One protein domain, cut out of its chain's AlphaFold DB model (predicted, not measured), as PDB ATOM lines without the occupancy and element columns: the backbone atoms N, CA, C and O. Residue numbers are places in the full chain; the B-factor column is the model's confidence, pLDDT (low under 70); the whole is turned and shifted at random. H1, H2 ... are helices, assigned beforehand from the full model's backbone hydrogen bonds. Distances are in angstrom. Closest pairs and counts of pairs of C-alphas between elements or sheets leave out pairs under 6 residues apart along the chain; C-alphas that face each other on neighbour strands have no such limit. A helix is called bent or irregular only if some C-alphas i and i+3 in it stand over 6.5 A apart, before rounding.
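This is residues 89 to 145 of the 195 residues of an uncharacterized protein of Nyssa sinensis (UniProt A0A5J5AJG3). Two helices trace a wide, open U: H1 makes one arm, a sharp corner follows, and the long H2 makes the base and then, past a kink of 61 degrees near residue 129, the other arm. The middle of the U is empty, and the helices come near each other at the corner. The printed part has 57 residues, with two named helices in the order H1, H2 and no named strand, so its class is all helix. It is extended, with a radius of gyration of the C-alphas of 17.4 A, and flat, spanning 42 by 33 by 13 A.

H1 is residues 90 to 107, 25.5 A from its first C-alpha at (19.604, 32.834, -13.153) to its last at (38.407, 23.041, -27.386). H2 is residues 109 to 144, 42.9 A from first to last C-alpha, and ends with C-alpha 144 at (11.195, 4.048, 4.815). H2 is neither bent nor irregular, but only just: C-alphas 121 and 124 are 6.3 A apart.

A tight link of one residue, Phe 108, joins H1 to H2. The two helices are close but not clearly touching, with 2 pairs of C-alphas within 8 A; the closest C-alphas, those of Leu 105 and Leu 112, are 7.0 A apart. Their lines stand at a steep tilt of 47 degrees, opposite ways. Every O i to N i+4 pair is within hydrogen-bond range in H1, and 25 of 32 are in H2.

The two C-alphas farthest apart, those of Phe 107 and Leu 144, are 46.2 A from each other. Residues 89 to 103, 105 to 111, 113 to 122 and 136 to 145 stand free. The printed part has no cut and no long link. The mean pLDDT of the printed part is 74.9; residues 122 to 136, 138 to 140 and 142 to 145 are under 70.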
ATOM      1  N   GLU A  89      18.748  37.169 -12.999       80.06
ATOM      2  CA  GLU A  89      18.521  36.377 -14.216       80.06
ATOM      3  C   GLU A  89      19.278  35.037 -14.195       80.06
ATOM      4  O   GLU A  89      20.209  34.808 -14.976       80.06
ATOM      5  N   PRO A  90      18.875  34.089 -13.329       82.75
ATOM      6  CA  PRO A  90      19.604  32.834 -13.153       82.75
ATOM      7  C   PRO A  90      19.670  32.023 -14.453       82.75
ATOM      8  O   PRO A  90      20.704  31.446 -14.779       82.75
ATOM      9  N   TYR A  91      18.586  32.011 -15.233       85.06
ATOM     10  CA  TYR A  91      18.494  31.234 -16.470       85.06
ATOM     11  C   TYR A  91      19.447  31.725 -17.563       85.06
ATOM     12  O   TYR A  91      20.023  30.897 -18.271       85.06
ATOM     13  N   LEU A  92      19.650  33.041 -17.683       85.44
ATOM     14  CA  LEU A  92      20.595  33.612 -18.642       85.44
ATOM     15  C   LEU A  92      22.022  33.201 -18.276       85.44
ATOM     16  O   LEU A  92      22.772  32.726 -19.128       85.44
ATOM     17  N   VAL A  93      22.368  33.308 -16.991       86.56
ATOM     18  CA  VAL A  93      23.701  32.936 -16.516       86.56
ATOM     19  C   VAL A  93      23.949  31.437 -16.669       86.56
ATOM     20  O   VAL A  93      25.017  31.049 -17.136       86.56
ATOM     21  N   PHE A  94      22.967  30.583 -16.366       85.06
ATOM     22  CA  PHE A  94      23.080  29.143 -16.614       85.06
ATOM     23  C   PHE A  94      23.245  28.819 -18.099       85.06
ATOM     24  O   PHE A  94      24.058  27.964 -18.445       85.06
ATOM     25  N   SER A  95      22.509  29.503 -18.975       89.94
ATOM     26  CA  SER A  95      22.623  29.325 -20.424       89.94
ATOM     27  C   SER A  95      24.010  29.726 -20.936       89.94
ATOM     28  O   SER A  95      24.661  28.956 -21.646       89.94
ATOM     29  N   ALA A  96      24.511  30.890 -20.511       91.00
ATOM     30  CA  ALA A  96      25.849  31.357 -20.852       91.00
ATOM     31  C   ALA A  96      26.924  30.395 -20.324       91.00
ATOM     32  O   ALA A  96      27.786  29.956 -21.081       91.00
ATOM     33  N   LEU A  97      26.835  29.997 -19.051       91.38
ATOM     34  CA  LEU A  97      27.748  29.033 -18.438       91.38
ATOM     35  C   LEU A  97      27.740  27.692 -19.180       91.38
ATOM     36  O   LEU A  97      28.798  27.113 -19.406       91.38
ATOM     37  N   PHE A  98      26.568  27.213 -19.599       90.88
ATOM     38  CA  PHE A  98      26.436  25.991 -20.388       90.88
ATOM     39  C   PHE A  98      27.111  26.114 -21.759       90.88
ATOM     40  O   PHE A  98      27.813  25.195 -22.179       90.88
ATOM     41  N   LEU A  99      26.945  27.247 -22.444       94.44
ATOM     42  CA  LEU A  99      27.636  27.543 -23.701       94.44
ATOM     43  C   LEU A  99      29.156  27.573 -23.521       94.44
ATOM     44  O   LEU A  99      29.865  26.940 -24.302       94.44
ATOM     45  N   PHE A 100      29.649  28.237 -22.473       90.31
ATOM     46  CA  PHE A 100      31.075  28.270 -22.151       90.31
ATOM     47  C   PHE A 100      31.618  26.883 -21.820       90.31
ATOM     48  O   PHE A 100      32.655  26.496 -22.352       90.31
ATOM     49  N   LEU A 101      30.901  26.103 -21.008       87.00
ATOM     50  CA  LEU A 101      31.273  24.729 -20.688       87.00
ATOM     51  C   LEU A 101      31.324  23.878 -21.958       87.00
ATOM     52  O   LEU A 101      32.284  23.152 -22.186       87.00
ATOM     53  N   ARG A 102      30.324  24.002 -22.832       86.38
ATOM     54  CA  ARG A 102      30.266  23.268 -24.098       86.38
ATOM     55  C   ARG A 102      31.400  23.659 -25.047       86.38
ATOM     56  O   ARG A 102      31.986  22.777 -25.667       86.38
ATOM     57  N   ALA A 103      31.723  24.946 -25.149       88.81
ATOM     58  CA  ALA A 103      32.868  25.419 -25.919       88.81
ATOM     59  C   ALA A 103      34.176  24.868 -25.340       88.81
ATOM     60  O   ALA A 103      34.991  24.319 -26.071       88.81
ATOM     61  N   PHE A 104      34.343  24.928 -24.022       84.50
ATOM     62  CA  PHE A 104      35.520  24.416 -23.327       84.50
ATOM     63  C   PHE A 104      35.730  22.913 -23.553       84.50
ATOM     64  O   PHE A 104      36.837  22.486 -23.865       84.50
ATOM     65  N   LEU A 105      34.657  22.119 -23.488       82.88
ATOM     66  CA  LEU A 105      34.690  20.685 -23.789       82.88
ATOM     67  C   LEU A 105      35.047  20.399 -25.257       82.88
ATOM     68  O   LEU A 105      35.646  19.366 -25.543       82.88
ATOM     69  N   TYR A 106      34.690  21.298 -26.178       81.69
ATOM     70  CA  TYR A 106      35.048  21.180 -27.591       81.69
ATOM     71  C   TYR A 106      36.515  21.537 -27.854       81.69
ATOM     72  O   TYR A 106      37.195  20.823 -28.583       81.69
ATOM     73  N   PHE A 107      37.011  22.621 -27.247       80.50
ATOM     74  CA  PHE A 107      38.407  23.041 -27.386       80.50
ATOM     75  C   PHE A 107      39.379  22.070 -26.716       80.50
ATOM     76  O   PHE A 107      40.493  21.892 -27.198       80.50
ATOM     77  N   PHE A 108      38.955  21.426 -25.628       78.12
ATOM     78  CA  PHE A 108      39.813  20.562 -24.830       78.12
ATOM     79  C   PHE A 108      39.181  19.182 -24.593       78.12
ATOM     80  O   PHE A 108      38.802  18.851 -23.462       78.12
ATOM     81  N   PRO A 109      39.118  18.324 -25.627       75.38
ATOM     82  CA  PRO A 109      38.677  16.937 -25.465       75.38
ATOM     83  C   PRO A 109      39.593  16.156 -24.507       75.38
ATOM     84  O   PRO A 109      39.167  15.209 -23.853       75.38
ATOM     85  N   GLU A 110      40.841  16.597 -24.366       73.56
ATOM     86  CA  GLU A 110      41.831  16.022 -23.458       73.56
ATOM     87  C   GLU A 110      41.511  16.292 -21.974       73.56
ATOM     88  O   GLU A 110      41.863  15.513 -21.088       73.56
ATOM     89  N   ILE A 111      40.762  17.359 -21.673       76.56
ATOM     90  CA  ILE A 111      40.295  17.622 -20.307       76.56
ATOM     91  C   ILE A 111      39.200  16.636 -19.926       76.56
ATOM     92  O   ILE A 111      39.155  16.225 -18.776       76.56
ATOM     93  N   LEU A 112      38.367  16.183 -20.868       77.00
ATOM     94  CA  LEU A 112      37.414  15.103 -20.612       77.00
ATOM     95  C   LEU A 112      38.123  13.786 -20.302       77.00
ATOM     96  O   LEU A 112      37.701  13.106 -19.376       77.00
ATOM     97  N   SER A 113      39.193  13.429 -21.021       75.69
ATOM     98  CA  SER A 113      39.955  12.202 -20.738       75.69
ATOM     99  C   SER A 113      40.711  12.276 -19.416       75.69
ATOM    100  O   SER A 113      40.736  11.312 -18.656       75.69
ATOM    101  N   ASN A 114      41.285  13.434 -19.097       77.50
ATOM    102  CA  ASN A 114      41.934  13.646 -17.806       77.50
ATOM    103  C   ASN A 114      40.908  13.697 -16.675       77.50
ATOM    104  O   ASN A 114      41.152  13.155 -15.605       77.50
ATOM    105  N   LEU A 115      39.735  14.286 -16.908       80.50
ATOM    106  CA  LEU A 115      38.633  14.304 -15.956       80.50
ATOM    107  C   LEU A 115      38.071  12.900 -15.753       80.50
ATOM    108  O   LEU A 115      37.809  12.552 -14.615       80.50
ATOM    109  N   THR A 116      37.923  12.070 -16.787       77.00
ATOM    110  CA  THR A 116      37.498  10.672 -16.620       77.00
ATOM    111  C   THR A 116      38.567   9.841 -15.919       77.00
ATOM    112  O   THR A 116      38.222   9.071 -15.031       77.00
ATOM    113  N   ALA A 117      39.852  10.034 -16.224       80.19
ATOM    114  CA  ALA A 117      40.955   9.383 -15.515       80.19
ATOM    115  C   ALA A 117      41.016   9.802 -14.035       80.19
ATOM    116  O   ALA A 117      41.142   8.959 -13.141       80.19
ATOM    117  N   LEU A 118      40.837  11.097 -13.766       77.94
ATOM    118  CA  LEU A 118      40.675  11.625 -12.419       77.94
ATOM    119  C   LEU A 118      39.421  11.051 -11.777       77.94
ATOM    120  O   LEU A 118      39.529  10.576 -10.669       77.94
ATOM    121  N   TRP A 119      38.275  10.982 -12.451       72.75
ATOM    122  CA  TRP A 119      37.049  10.363 -11.936       72.75
ATOM    123  C   TRP A 119      37.221   8.879 -11.633       72.75
ATOM    124  O   TRP A 119      36.678   8.417 -10.642       72.75
ATOM    125  N   VAL A 120      37.978   8.122 -12.423       76.50
ATOM    126  CA  VAL A 120      38.260   6.701 -12.165       76.50
ATOM    127  C   VAL A 120      39.191   6.531 -10.965       76.50
ATOM    128  O   VAL A 120      39.035   5.583 -10.204       76.50
ATOM    129  N   THR A 121      40.105   7.473 -10.746       72.94
ATOM    130  CA  THR A 121      41.000   7.501  -9.574       72.94
ATOM    131  C   THR A 121      40.296   8.077  -8.333       72.94
ATOM    132  O   THR A 121      40.532   7.653  -7.204       72.94
ATOM    133  N   TYR A 122      39.367   9.011  -8.544       65.25
ATOM    134  CA  TYR A 122      38.652   9.787  -7.536       65.25
ATOM    135  C   TYR A 122      37.351   9.072  -7.087       65.25
ATOM    136  O   TYR A 122      36.934   9.134  -5.936       65.25
ATOM    137  N   MET A 123      36.715   8.273  -7.938       62.25
ATOM    138  CA  MET A 123      35.588   7.422  -7.545       62.25
ATOM    139  C   MET A 123      35.943   6.473  -6.394       62.25
ATOM    140  O   MET A 123      35.197   6.472  -5.428       62.25
ATOM    141  N   PRO A 124      37.032   5.687  -6.404       64.69
ATOM    142  CA  PRO A 124      37.296   4.741  -5.324       64.69
ATOM    143  C   PRO A 124      37.538   5.432  -3.973       64.69
ATOM    144  O   PRO A 124      36.932   5.026  -2.985       64.69
ATOM    145  N   HIS A 125      38.323   6.514  -3.905       61.88
ATOM    146  CA  HIS A 125      38.591   7.169  -2.611       61.88
ATOM    147  C   HIS A 125      37.389   7.970  -2.042       61.88
ATOM    148  O   HIS A 125      37.282   8.083  -0.824       61.88
ATOM    149  N   LEU A 126      36.437   8.443  -2.867       60.59
ATOM    150  CA  LEU A 126      35.163   8.999  -2.376       60.59
ATOM    151  C   LEU A 126      34.086   7.929  -2.118       60.59
ATOM    152  O   LEU A 126      33.293   8.069  -1.184       60.59
ATOM    153  N   ASN A 127      34.036   6.863  -2.928       56.75
ATOM    154  CA  ASN A 127      33.030   5.801  -2.812       56.75
ATOM    155  C   ASN A 127      33.265   4.874  -1.615       56.75
ATOM    156  O   ASN A 127      32.309   4.303  -1.105       56.75
ATOM    157  N   LEU A 128      34.495   4.686  -1.138       58.88
ATOM    158  CA  LEU A 128      34.725   3.754  -0.027       58.88
ATOM    159  C   LEU A 128      34.359   4.342   1.345       58.88
ATOM    160  O   LEU A 128      33.803   3.623   2.171       58.88
ATOM    161  N   GLY A 129      34.611   5.633   1.582       57.06
ATOM    162  CA  GLY A 129      34.331   6.274   2.874       57.06
ATOM    163  C   GLY A 129      32.911   6.829   3.000       57.06
ATOM    164  O   GLY A 129      32.211   6.536   3.962       57.06
ATOM    165  N   ILE A 130      32.456   7.613   2.017       58.53
ATOM    166  CA  ILE A 130      31.189   8.357   2.128       58.53
ATOM    167  C   ILE A 130      30.014   7.517   1.618       58.53
ATOM    168  O   ILE A 130      28.959   7.489   2.248       58.53
ATOM    169  N   PHE A 131      30.191   6.780   0.515       58.53
ATOM    170  CA  PHE A 131      29.113   5.981  -0.079       58.53
ATOM    171  C   PHE A 131      28.806   4.712   0.727       58.53
ATOM    172  O   PHE A 131      27.665   4.263   0.724       58.53
ATOM    173  N   GLY A 132      29.765   4.155   1.471       64.56
ATOM    174  CA  GLY A 132      29.532   3.004   2.354       64.56
ATOM    175  C   GLY A 132      28.504   3.296   3.454       64.56
ATOM    176  O   GLY A 132      27.573   2.518   3.652       64.56
ATOM    177  N   GLU A 133      28.614   4.452   4.108       63.59
ATOM    178  CA  GLU A 133      27.695   4.888   5.168       63.59
ATOM    179  C   GLU A 133      26.440   5.563   4.595       63.59
ATOM    180  O   GLU A 133      25.314   5.287   5.025       63.59
ATOM    181  N   SER A 134      26.594   6.402   3.563       65.50
ATOM    182  CA  SER A 134      25.468   7.109   2.955       65.50
ATOM    183  C   SER A 134      24.558   6.183   2.156       65.50
ATOM    184  O   SER A 134      23.363   6.439   2.125       65.50
ATOM    185  N   SER A 135      25.060   5.110   1.531       65.88
ATOM    186  CA  SER A 135      24.217   4.118   0.840       65.88
ATOM    187  C   SER A 135      23.391   3.284   1.817       65.88
ATOM    188  O   SER A 135      22.267   2.914   1.491       65.88
ATOM    189  N   GLN A 136      23.885   3.049   3.034       69.31
ATOM    190  CA  GLN A 136      23.111   2.405   4.096       69.31
ATOM    191  C   GLN A 136      22.015   3.335   4.623       69.31
ATOM    192  O   GLN A 136      20.877   2.902   4.815       69.31
ATOM    193  N   LEU A 137      22.322   4.625   4.810       71.88
ATOM    194  CA  LEU A 137      21.333   5.636   5.191       71.88
ATOM    195  C   LEU A 137      20.314   5.887   4.075       71.88
ATOM    196  O   LEU A 137      19.120   5.867   4.344       71.88
ATOM    197  N   LEU A 138      20.750   6.042   2.824       68.94
ATOM    198  CA  LEU A 138      19.882   6.131   1.648       68.94
ATOM    199  C   LEU A 138      19.064   4.859   1.482       68.94
ATOM    200  O   LEU A 138      17.881   4.959   1.214       68.94
ATOM    201  N   GLY A 139      19.635   3.676   1.701       69.88
ATOM    202  CA  GLY A 139      18.913   2.408   1.686       69.88
ATOM    203  C   GLY A 139      17.818   2.359   2.750       69.88
ATOM    204  O   GLY A 139      16.689   2.000   2.440       69.88
ATOM    205  N   ARG A 140      18.099   2.806   3.983       69.50
ATOM    206  CA  ARG A 140      17.096   2.917   5.060       69.50
ATOM    207  C   ARG A 140      16.046   3.987   4.777       69.50
ATOM    208  O   ARG A 140      14.867   3.750   5.014       69.50
ATOM    209  N   VAL A 141      16.446   5.135   4.239       70.44
ATOM    210  CA  VAL A 141      15.544   6.232   3.869       70.44
ATOM    211  C   VAL A 141      14.680   5.844   2.674       70.44
ATOM    212  O   VAL A 141      13.496   6.111   2.715       70.44
ATOM    213  N   LEU A 142      15.208   5.161   1.659       66.75
ATOM    214  CA  LEU A 142      14.468   4.629   0.502       66.75
ATOM    215  C   LEU A 142      13.643   3.382   0.851       66.75
ATOM    216  O   LEU A 142      12.731   3.012   0.121       66.75
ATOM    217  N   HIS A 143      13.954   2.703   1.950       66.56
ATOM    218  CA  HIS A 143      13.104   1.637   2.471       66.56
ATOM    219  C   HIS A 143      11.960   2.205   3.327       66.56
ATOM    220  O   HIS A 143      10.851   1.684   3.301       66.56
ATOM    221  N   LEU A 144      12.208   3.297   4.062       69.31
ATOM    222  CA  LEU A 144      11.195   4.048   4.815       69.31
ATOM    223  C   LEU A 144      10.271   4.844   3.879       69.31
ATOM    224  O   LEU A 144       9.049   4.861   4.029       69.31
ATOM    225  N   ILE A 145      10.868   5.508   2.897       66.06
ATOM    226  CA  ILE A 145      10.207   6.191   1.797       66.06
ATOM    227  C   ILE A 145       9.950   5.127   0.760       66.06
ATOM    228  O   ILE A 145      10.786   4.879  -0.087       66.06
TER     229      ILE A 145